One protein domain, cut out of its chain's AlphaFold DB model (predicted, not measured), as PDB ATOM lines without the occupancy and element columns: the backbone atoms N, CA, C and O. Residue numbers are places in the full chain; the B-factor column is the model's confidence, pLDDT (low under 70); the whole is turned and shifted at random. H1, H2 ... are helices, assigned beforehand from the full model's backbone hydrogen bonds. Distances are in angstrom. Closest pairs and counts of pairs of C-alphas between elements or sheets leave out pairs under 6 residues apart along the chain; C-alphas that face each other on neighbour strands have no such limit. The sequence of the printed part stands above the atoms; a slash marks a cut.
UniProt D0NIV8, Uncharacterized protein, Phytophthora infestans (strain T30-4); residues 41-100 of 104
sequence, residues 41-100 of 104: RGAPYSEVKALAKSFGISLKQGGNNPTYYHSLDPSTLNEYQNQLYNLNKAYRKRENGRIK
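Overview. This is residues 41 to 100 of the 104 residues of an uncharacterized protein of Phytophthora infestans (strain T30-4) (UniProt D0NIV8). One long helix, H4, runs along most of the length of the model, and the shorter H1 packs on part of one side of it, running the opposite way. The small helices H2 and H3 make a bend near the first end of H4, in the stretch that leads from H1 back to H4. The printed part has 60 residues with four named helices, in the order H1, H2, H3, H4, and no named strand; the class is all helix. The whole is loose, with a radius of gyration of the C-alphas of 13.1 A, and only just elongated, spanning 43 by 22 by 17 A.

Arrangement. H4, residues 74 to 98, touches H1, residues 45 to 54, with its residues 80 to 84 alone. Their closest C-alphas, those of Val 48 and Leu 84, are 7.1 A apart, and the two run opposite ways at a shallow tilt of 31 degrees. H3, residues 68 to 71, is close to H4 but not clearly touching; the closest C-alphas, of Tyr 69 and Leu 77, are 7.4 A apart. H2, residues 59 to 64, and H3 only just touch, with 3 pairs of C-alphas within 8 A, and only at the corner by their link; the closest, Gly 62 and Tyr 68, are 5.4 A apart. H1 and H2 are close but not clearly touching, about perpendicular at 78 degrees, with C-alphas 52 and 59 closest at 6.9 A. H1 and H3 are apart, as are H2 and H4. In H1, H2 and H4 every O i to N i+4 pair is within hydrogen-bond range; H3 is too short for such a pair.

Along the chain. H4 measures 36.1 A, from C-alpha 74 at (142.525, 134.895, 186.524) to C-alpha 98 at (147.762, 100.410, 195.950). H1 begins at C-alpha 45, (138.842, 117.395, 200.957), and measures 14.3 A; H2 measures 8.5 A and H3 5.3 A.

Size, cuts and confidence. The C-alphas farthest apart, of Ser 71 and Lys 100, are 43.3 A apart. The printed part has no cut, and its three links between helices are tight. Mean pLDDT of the printed part is 82.3; residues 41 to 42 and 94 to 100 are under 70.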
ATOM      1  N   ARG A  41     137.912 108.880 193.208       58.38
ATOM      2  CA  ARG A  41     138.676 109.318 194.390       58.38
ATOM      3  C   ARG A  41     139.728 110.371 194.008       58.38
ATOM      4  O   ARG A  41     140.893 110.101 193.714       58.38
ATOM      5  N   GLY A  42     139.272 111.618 193.951       67.81
ATOM      6  CA  GLY A  42     140.113 112.804 193.942       67.81
ATOM      7  C   GLY A  42     140.909 112.943 195.240       67.81
ATOM      8  O   GLY A  42     140.852 112.111 196.146       67.81
ATOM      9  N   ALA A  43     141.679 114.018 195.339       79.19
ATOM     10  CA  ALA A  43     142.376 114.354 196.567       79.19
ATOM     11  C   ALA A  43     141.375 114.516 197.727       79.19
ATOM     12  O   ALA A  43     140.289 115.067 197.522       79.19
ATOM     13  N   PRO A  44     141.723 114.081 198.950       84.19
ATOM     14  CA  PRO A  44     140.835 114.234 200.090       84.19
ATOM     15  C   PRO A  44     140.539 115.718 200.335       84.19
ATOM     16  O   PRO A  44     141.396 116.584 200.144       84.19
ATOM     17  N   TYR A  45     139.321 116.018 200.794       83.19
ATOM     18  CA  TYR A  45     138.842 117.395 200.957       83.19
ATOM     19  C   TYR A  45     139.763 118.267 201.830       83.19
ATOM     20  O   TYR A  45     139.902 119.462 201.579       83.19
ATOM     21  N   SER A  46     140.429 117.683 202.830       83.62
ATOM     22  CA  SER A  46     141.415 118.376 203.671       83.62
ATOM     23  C   SER A  46     142.583 118.956 202.866       83.62
ATOM     24  O   SER A  46     142.985 120.091 203.120       83.62
ATOM     25  N   GLU A  47     143.086 118.216 201.879       86.25
ATOM     26  CA  GLU A  47     144.191 118.625 201.004       86.25
ATOM     27  C   GLU A  47     143.728 119.676 199.995       86.25
ATOM     28  O   GLU A  47     144.391 120.691 199.800       86.25
ATOM     29  N   VAL A  48     142.536 119.491 199.418       87.19
ATOM     30  CA  VAL A  48     141.916 120.493 198.535       87.19
ATOM     31  C   VAL A  48     141.692 121.809 199.285       87.19
ATOM     32  O   VAL A  48     141.963 122.887 198.760       87.19
ATOM     33  N   LYS A  49     141.252 121.739 200.546       89.19
ATOM     34  CA  LYS A  49     141.078 122.907 201.418       89.19
ATOM     35  C   LYS A  49     142.407 123.579 201.757       89.19
ATOM     36  O   LYS A  49     142.458 124.809 201.785       89.19
ATOM     37  N   ALA A  50     143.459 122.808 202.027       90.75
ATOM     38  CA  ALA A  50     144.793 123.348 202.284       90.75
ATOM     39  C   ALA A  50     145.345 124.077 201.049       90.75
ATOM     40  O   ALA A  50     145.821 125.205 201.177       90.75
ATOM     41  N   LEU A  51     145.180 123.479 199.865       91.56
ATOM     42  CA  LEU A  51     145.540 124.083 198.587       91.56
ATOM     43  C   LEU A  51     144.754 125.375 198.341       91.56
ATOM     44  O   LEU A  51     145.338 126.423 198.109       91.56
ATOM     45  N   ALA A  52     143.427 125.353 198.459       91.12
ATOM     46  CA  ALA A  52     142.625 126.562 198.274       91.12
ATOM     47  C   ALA A  52     143.058 127.689 199.231       91.12
ATOM     48  O   ALA A  52     143.193 128.839 198.820       91.12
ATOM     49  N   LYS A  53     143.377 127.349 200.489       92.81
ATOM     50  CA  LYS A  53     143.878 128.309 201.479       92.81
ATOM     51  C   LYS A  53     145.220 128.932 201.079       92.81
ATOM     52  O   LYS A  53     145.393 130.122 201.331       92.81
ATOM     53  N   SER A  54     146.146 128.191 200.461       93.12
ATOM     54  CA  SER A  54     147.436 128.755 200.022       93.12
ATOM     55  C   SER A  54     147.281 129.788 198.905       93.12
ATOM     56  O   SER A  54     148.091 130.702 198.812       93.12
ATOM     57  N   PHE A  55     146.216 129.677 198.109       90.75
ATOM     58  CA  PHE A  55     145.843 130.648 197.075       90.75
ATOM     59  C   PHE A  55     144.890 131.747 197.582       90.75
ATOM     60  O   PHE A  55     144.412 132.558 196.796       90.75
ATOM     61  N   GLY A  56     144.562 131.773 198.882       91.75
ATOM     62  CA  GLY A  56     143.582 132.717 199.436       91.75
ATOM     63  C   GLY A  56     142.138 132.470 198.970       91.75
ATOM     64  O   GLY A  56     141.276 133.332 199.135       91.75
ATOM     65  N   ILE A  57     141.855 131.295 198.404       90.12
ATOM     66  CA  ILE A  57     140.555 130.918 197.851       90.12
ATOM     67  C   ILE A  57     139.679 130.311 198.949       90.12
ATOM     68  O   ILE A  57     140.047 129.357 199.639       90.12
ATOM     69  N   SER A  58     138.462 130.833 199.082       89.38
ATOM     70  CA  SER A  58     137.460 130.313 200.007       89.38
ATOM     71  C   SER A  58     136.515 129.341 199.310       89.38
ATOM     72  O   SER A  58     135.578 129.742 198.620       89.38
ATOM     73  N   LEU A  59     136.701 128.045 199.571       85.62
ATOM     74  CA  LEU A  59     135.803 126.991 199.079       85.62
ATOM     75  C   LEU A  59     134.358 127.174 199.563       85.62
ATOM     76  O   LEU A  59     133.421 126.820 198.857       85.62
ATOM     77  N   LYS A  60     134.169 127.757 200.754       87.69
ATOM     78  CA  LYS A  60     132.838 128.054 201.296       87.69
ATOM     79  C   LYS A  60     132.142 129.151 200.488       87.69
ATOM     80  O   LYS A  60     130.965 129.014 200.179       87.69
ATOM     81  N   GLN A  61     132.864 130.215 200.132       81.81
ATOM     82  CA  GLN A  61     132.300 131.289 199.310       81.81
ATOM     83  C   GLN A  61     132.002 130.797 197.894       81.81
ATOM     84  O   GLN A  61     130.920 131.061 197.383       81.81
ATOM     85  N   GLY A  62     132.907 130.014 197.301       83.62
ATOM     86  CA  GLY A  62     132.701 129.425 195.979       83.62
ATOM     87  C   GLY A  62     131.568 128.399 195.914       83.62
ATOM     88  O   GLY A  62     130.873 128.331 194.906       83.62
ATOM     89  N   GLY A  63     131.353 127.626 196.984       81.38
ATOM     90  CA  GLY A  63     130.222 126.698 197.080       81.38
ATOM     91  C   GLY A  63     128.875 127.404 197.249       81.38
ATOM     92  O   GLY A  63     127.874 126.955 196.702       81.38
ATOM     93  N   ASN A  64     128.853 128.529 197.968       84.88
ATOM     94  CA  ASN A  64     127.637 129.318 198.190       84.88
ATOM     95  C   ASN A  64     127.304 130.254 197.019       84.88
ATOM     96  O   ASN A  64     126.141 130.592 196.815       84.88
ATOM     97  N   ASN A  65     128.318 130.712 196.283       80.00
ATOM     98  CA  ASN A  65     128.163 131.621 195.162       80.00
ATOM     99  C   ASN A  65     129.160 131.271 194.040       80.00
ATOM    100  O   ASN A  65     130.339 131.618 194.144       80.00
ATOM    101  N   PRO A  66     128.707 130.674 192.925       78.00
ATOM    102  CA  PRO A  66     129.593 130.295 191.826       78.00
ATOM    103  C   PRO A  66     130.260 131.500 191.144       78.00
ATOM    104  O   PRO A  66     131.337 131.355 190.567       78.00
ATOM    105  N   THR A  67     129.694 132.709 191.267       86.56
ATOM    106  CA  THR A  67     130.304 133.929 190.709       86.56
ATOM    107  C   THR A  67     131.547 134.396 191.468       86.56
ATOM    108  O   THR A  67     132.336 135.168 190.928       86.56
ATOM    109  N   TYR A  68     131.786 133.875 192.678       83.38
ATOM    110  CA  TYR A  68     132.992 134.153 193.461       83.38
ATOM    111  C   TYR A  68     134.271 133.853 192.674       83.38
ATOM    112  O   TYR A  68     135.187 134.672 192.661       83.38
ATOM    113  N   TYR A  69     134.325 132.729 191.953       82.25
ATOM    114  CA  TYR A  69     135.518 132.372 191.185       82.25
ATOM    115  C   TYR A  69     135.797 133.345 190.030       82.25
ATOM    116  O   TYR A  69     136.955 133.534 189.680       82.25
ATOM    117  N   HIS A  70     134.774 134.014 189.485       85.06
ATOM    118  CA  HIS A  70     134.955 135.054 188.464       85.06
ATOM    119  C   HIS A  70     135.513 136.364 189.029       85.06
ATOM    120  O   HIS A  70     136.056 137.163 188.273       85.06
ATOM    121  N   SER A  71     135.375 136.589 190.339       86.81
ATOM    122  CA  SER A  71     135.947 137.755 191.025       86.81
ATOM    123  C   SER A  71     137.414 137.571 191.421       86.81
ATOM    124  O   SER A  71     138.061 138.532 191.833       86.81
ATOM    125  N   LEU A  72     137.934 136.344 191.321       86.31
ATOM    126  CA  LEU A  72     139.334 136.051 191.590       86.31
ATOM    127  C   LEU A  72     140.212 136.511 190.431       86.31
ATOM    128  O   LEU A  72     139.792 136.528 189.275       86.31
ATOM    129  N   ASP A  73     141.466 136.816 190.753       90.75
ATOM    130  CA  ASP A  73     142.482 137.056 189.740       90.75
ATOM    131  C   ASP A  73     142.604 135.828 188.803       90.75
ATOM    132  O   ASP A  73     142.794 134.701 189.285       90.75
ATOM    133  N   PRO A  74     142.497 136.007 187.471       88.62
ATOM    134  CA  PRO A  74     142.525 134.895 186.524       88.62
ATOM    135  C   PRO A  74     143.816 134.070 186.566       88.62
ATOM    136  O   PRO A  74     143.761 132.860 186.333       88.62
ATOM    137  N   SER A  75     144.965 134.688 186.875       88.50
ATOM    138  CA  SER A  75     146.243 133.970 186.992       88.50
ATOM    139  C   SER A  75     146.224 133.045 188.204       88.50
ATOM    140  O   SER A  75     146.497 131.851 188.089       88.50
ATOM    141  N   THR A  76     145.792 133.579 189.347       87.06
ATOM    142  CA  THR A  76     145.651 132.841 190.609       87.06
ATOM    143  C   THR A  76     144.694 131.656 190.460       87.06
ATOM    144  O   THR A  76     144.985 130.550 190.918       87.06
ATOM    145  N   LEU A  77     143.559 131.859 189.781       87.69
ATOM    146  CA  LEU A  77     142.589 130.792 189.535       87.69
ATOM    147  C   LEU A  77     143.157 129.697 188.619       87.69
ATOM    148  O   LEU A  77     142.957 128.513 188.892       87.69
ATOM    149  N   ASN A  78     143.866 130.078 187.557       91.50
ATOM    150  CA  ASN A  78     144.486 129.134 186.630       91.50
ATOM    151  C   ASN A  78     145.571 128.296 187.329       91.50
ATOM    152  O   ASN A  78     145.591 127.069 187.225       91.50
ATOM    153  N   GLU A  79     146.436 128.932 188.119       90.00
ATOM    154  CA  GLU A  79     147.445 128.228 188.916       90.00
ATOM    155  C   GLU A  79     146.818 127.267 189.928       90.00
ATOM    156  O   GLU A  79     147.230 126.106 190.009       90.00
ATOM    157  N   TYR A  80     145.775 127.707 190.638       90.06
ATOM    158  CA  TYR A  80     145.020 126.850 191.547       90.06
ATOM    159  C   TYR A  80     144.431 125.630 190.825       90.06
ATOM    160  O   TYR A  80     144.578 124.504 191.303       90.06
ATOM    161  N   GLN A  81     143.811 125.820 189.656       89.44
ATOM    162  CA  GLN A  81     143.244 124.726 188.860       89.44
ATOM    163  C   GLN A  81     144.318 123.735 188.397       89.44
ATOM    164  O   GLN A  81     144.122 122.523 188.512       89.44
ATOM    165  N   ASN A  82     145.473 124.228 187.946       91.50
ATOM    166  CA  ASN A  82     146.599 123.382 187.549       91.50
ATOM    167  C   ASN A  82     147.143 122.566 188.729       91.50
ATOM    168  O   ASN A  82     147.393 121.363 188.596       91.50
ATOM    169  N   GLN A  83     147.291 123.180 189.907       90.62
ATOM    170  CA  GLN A  83     147.734 122.459 191.101       90.62
ATOM    171  C   GLN A  83     146.684 121.464 191.601       90.62
ATOM    172  O   GLN A  83     147.039 120.345 191.968       90.62
ATOM    173  N   LEU A  84     145.398 121.815 191.547       89.25
ATOM    174  CA  LEU A  84     144.302 120.919 191.908       89.25
ATOM    175  C   LEU A  84     144.248 119.707 190.971       89.25
ATOM    176  O   LEU A  84     144.075 118.575 191.428       89.25
ATOM    177  N   TYR A  85     144.443 119.915 189.668       88.38
ATOM    178  CA  TYR A  85     144.555 118.833 188.693       88.38
ATOM    179  C   TYR A  85     145.721 117.895 189.031       88.38
ATOM    180  O   TYR A  85     145.538 116.677 189.105       88.38
ATOM    181  N   ASN A  86     146.906 118.448 189.306       88.12
ATOM    182  CA  ASN A  86     148.085 117.660 189.668       88.12
ATOM    183  C   ASN A  86     147.896 116.891 190.981       88.12
ATOM    184  O   ASN A  86     148.280 115.723 191.069       88.12
ATOM    185  N   LEU A  87     147.259 117.515 191.973       86.69
ATOM    186  CA  LEU A  87     146.925 116.894 193.250       86.69
ATOM    187  C   LEU A  87     145.999 115.689 193.031       86.69
ATOM    188  O   LEU A  87     146.328 114.575 193.435       86.69
ATOM    189  N   ASN A  88     144.890 115.879 192.312       85.44
ATOM    190  CA  ASN A  88     143.959 114.799 191.978       85.44
ATOM    191  C   ASN A  88     144.641 113.674 191.188       85.44
ATOM    192  O   ASN A  88     144.480 112.499 191.513       85.44
ATOM    193  N   LYS A  89     145.470 114.018 190.196       84.88
ATOM    194  CA  LYS A  89     146.249 113.046 189.418       84.88
ATOM    195  C   LYS A  89     147.199 112.228 190.300       84.88
ATOM    196  O   LYS A  89     147.321 111.018 190.109       84.88
ATOM    197  N   ALA A  90     147.855 112.859 191.273       83.94
ATOM    198  CA  ALA A  90     148.751 112.178 192.205       83.94
ATOM    199  C   ALA A  90     148.002 111.203 193.128       83.94
ATOM    200  O   ALA A  90     148.511 110.116 193.408       83.94
ATOM    201  N   TYR A  91     146.799 111.563 193.585       81.25
ATOM    202  CA  TYR A  91     145.961 110.684 194.404       81.25
ATOM    203  C   TYR A  91     145.412 109.500 193.602       81.25
ATOM    204  O   TYR A  91     145.620 108.363 194.024       81.25
ATOM    205  N   ARG A  92     144.902 109.734 192.386       77.44
ATOM    206  CA  ARG A  92     144.493 108.662 191.459       77.44
ATOM    207  C   ARG A  92     145.636 107.687 191.156       77.44
ATOM    208  O   ARG A  92     145.460 106.476 191.204       77.44
ATOM    209  N   LYS A  93     146.852 108.194 190.905       75.31
ATOM    210  CA  LYS A  93     148.032 107.340 190.672       75.31
ATOM    211  C   LYS A  93     148.412 106.518 191.907       75.31
ATOM    212  O   LYS A  93     148.777 105.353 191.769       75.31
ATOM    213  N   ARG A  94     148.371 107.119 193.102       66.94
ATOM    214  CA  ARG A  94     148.681 106.416 194.359       66.94
ATOM    215  C   ARG A  94     147.669 105.321 194.645       66.94
ATOM    216  O   ARG A  94     148.064 104.241 195.063       66.94
ATOM    217  N   GLU A  95     146.400 105.585 194.400       62.00
ATOM    218  CA  GLU A  95     145.339 104.608 194.573       62.00
ATOM    219  C   GLU A  95     145.458 103.445 193.591       62.00
ATOM    220  O   GLU A  95     145.551 102.302 194.032       62.00
ATOM    221  N   ASN A  96     145.635 103.722 192.298       58.03
ATOM    222  CA  ASN A  96     145.892 102.681 191.297       58.03
ATOM    223  C   ASN A  96     147.160 101.865 191.613       58.03
ATOM    224  O   ASN A  96     147.231 100.680 191.314       58.03
ATOM    225  N   GLY A  97     148.168 102.478 192.244       56.44
ATOM    226  CA  GLY A  97     149.374 101.784 192.707       56.44
ATOM    227  C   GLY A  97     149.171 100.922 193.961       56.44
ATOM    228  O   GLY A  97     149.920  99.968 194.158       56.44
ATOM    229  N   ARG A  98     148.174 101.237 194.799       55.31
ATOM    230  CA  ARG A  98     147.762 100.410 195.950       55.31
ATOM    231  C   ARG A  98     146.884  99.238 195.519       55.31
ATOM    232  O   ARG A  98     146.912  98.207 196.176       55.31
ATOM    233  N   ILE A  99     146.170  99.379 194.402       52.12
ATOM    234  CA  ILE A  99     145.390  98.324 193.745       52.12
ATOM    235  C   ILE A  99     146.248  97.668 192.644       52.12
ATOM    236  O   ILE A  99     145.822  97.518 191.505       52.12
ATOM    237  N   LYS A 100     147.500  97.294 192.937       46.50
ATOM    238  CA  LYS A 100     148.146  96.262 192.114       46.50
ATOM    239  C   LYS A 100     147.616  94.919 192.621       46.50
ATOM    240  O   LYS A 100     147.893  94.604 193.779       46.50
TER     241      LYS A 100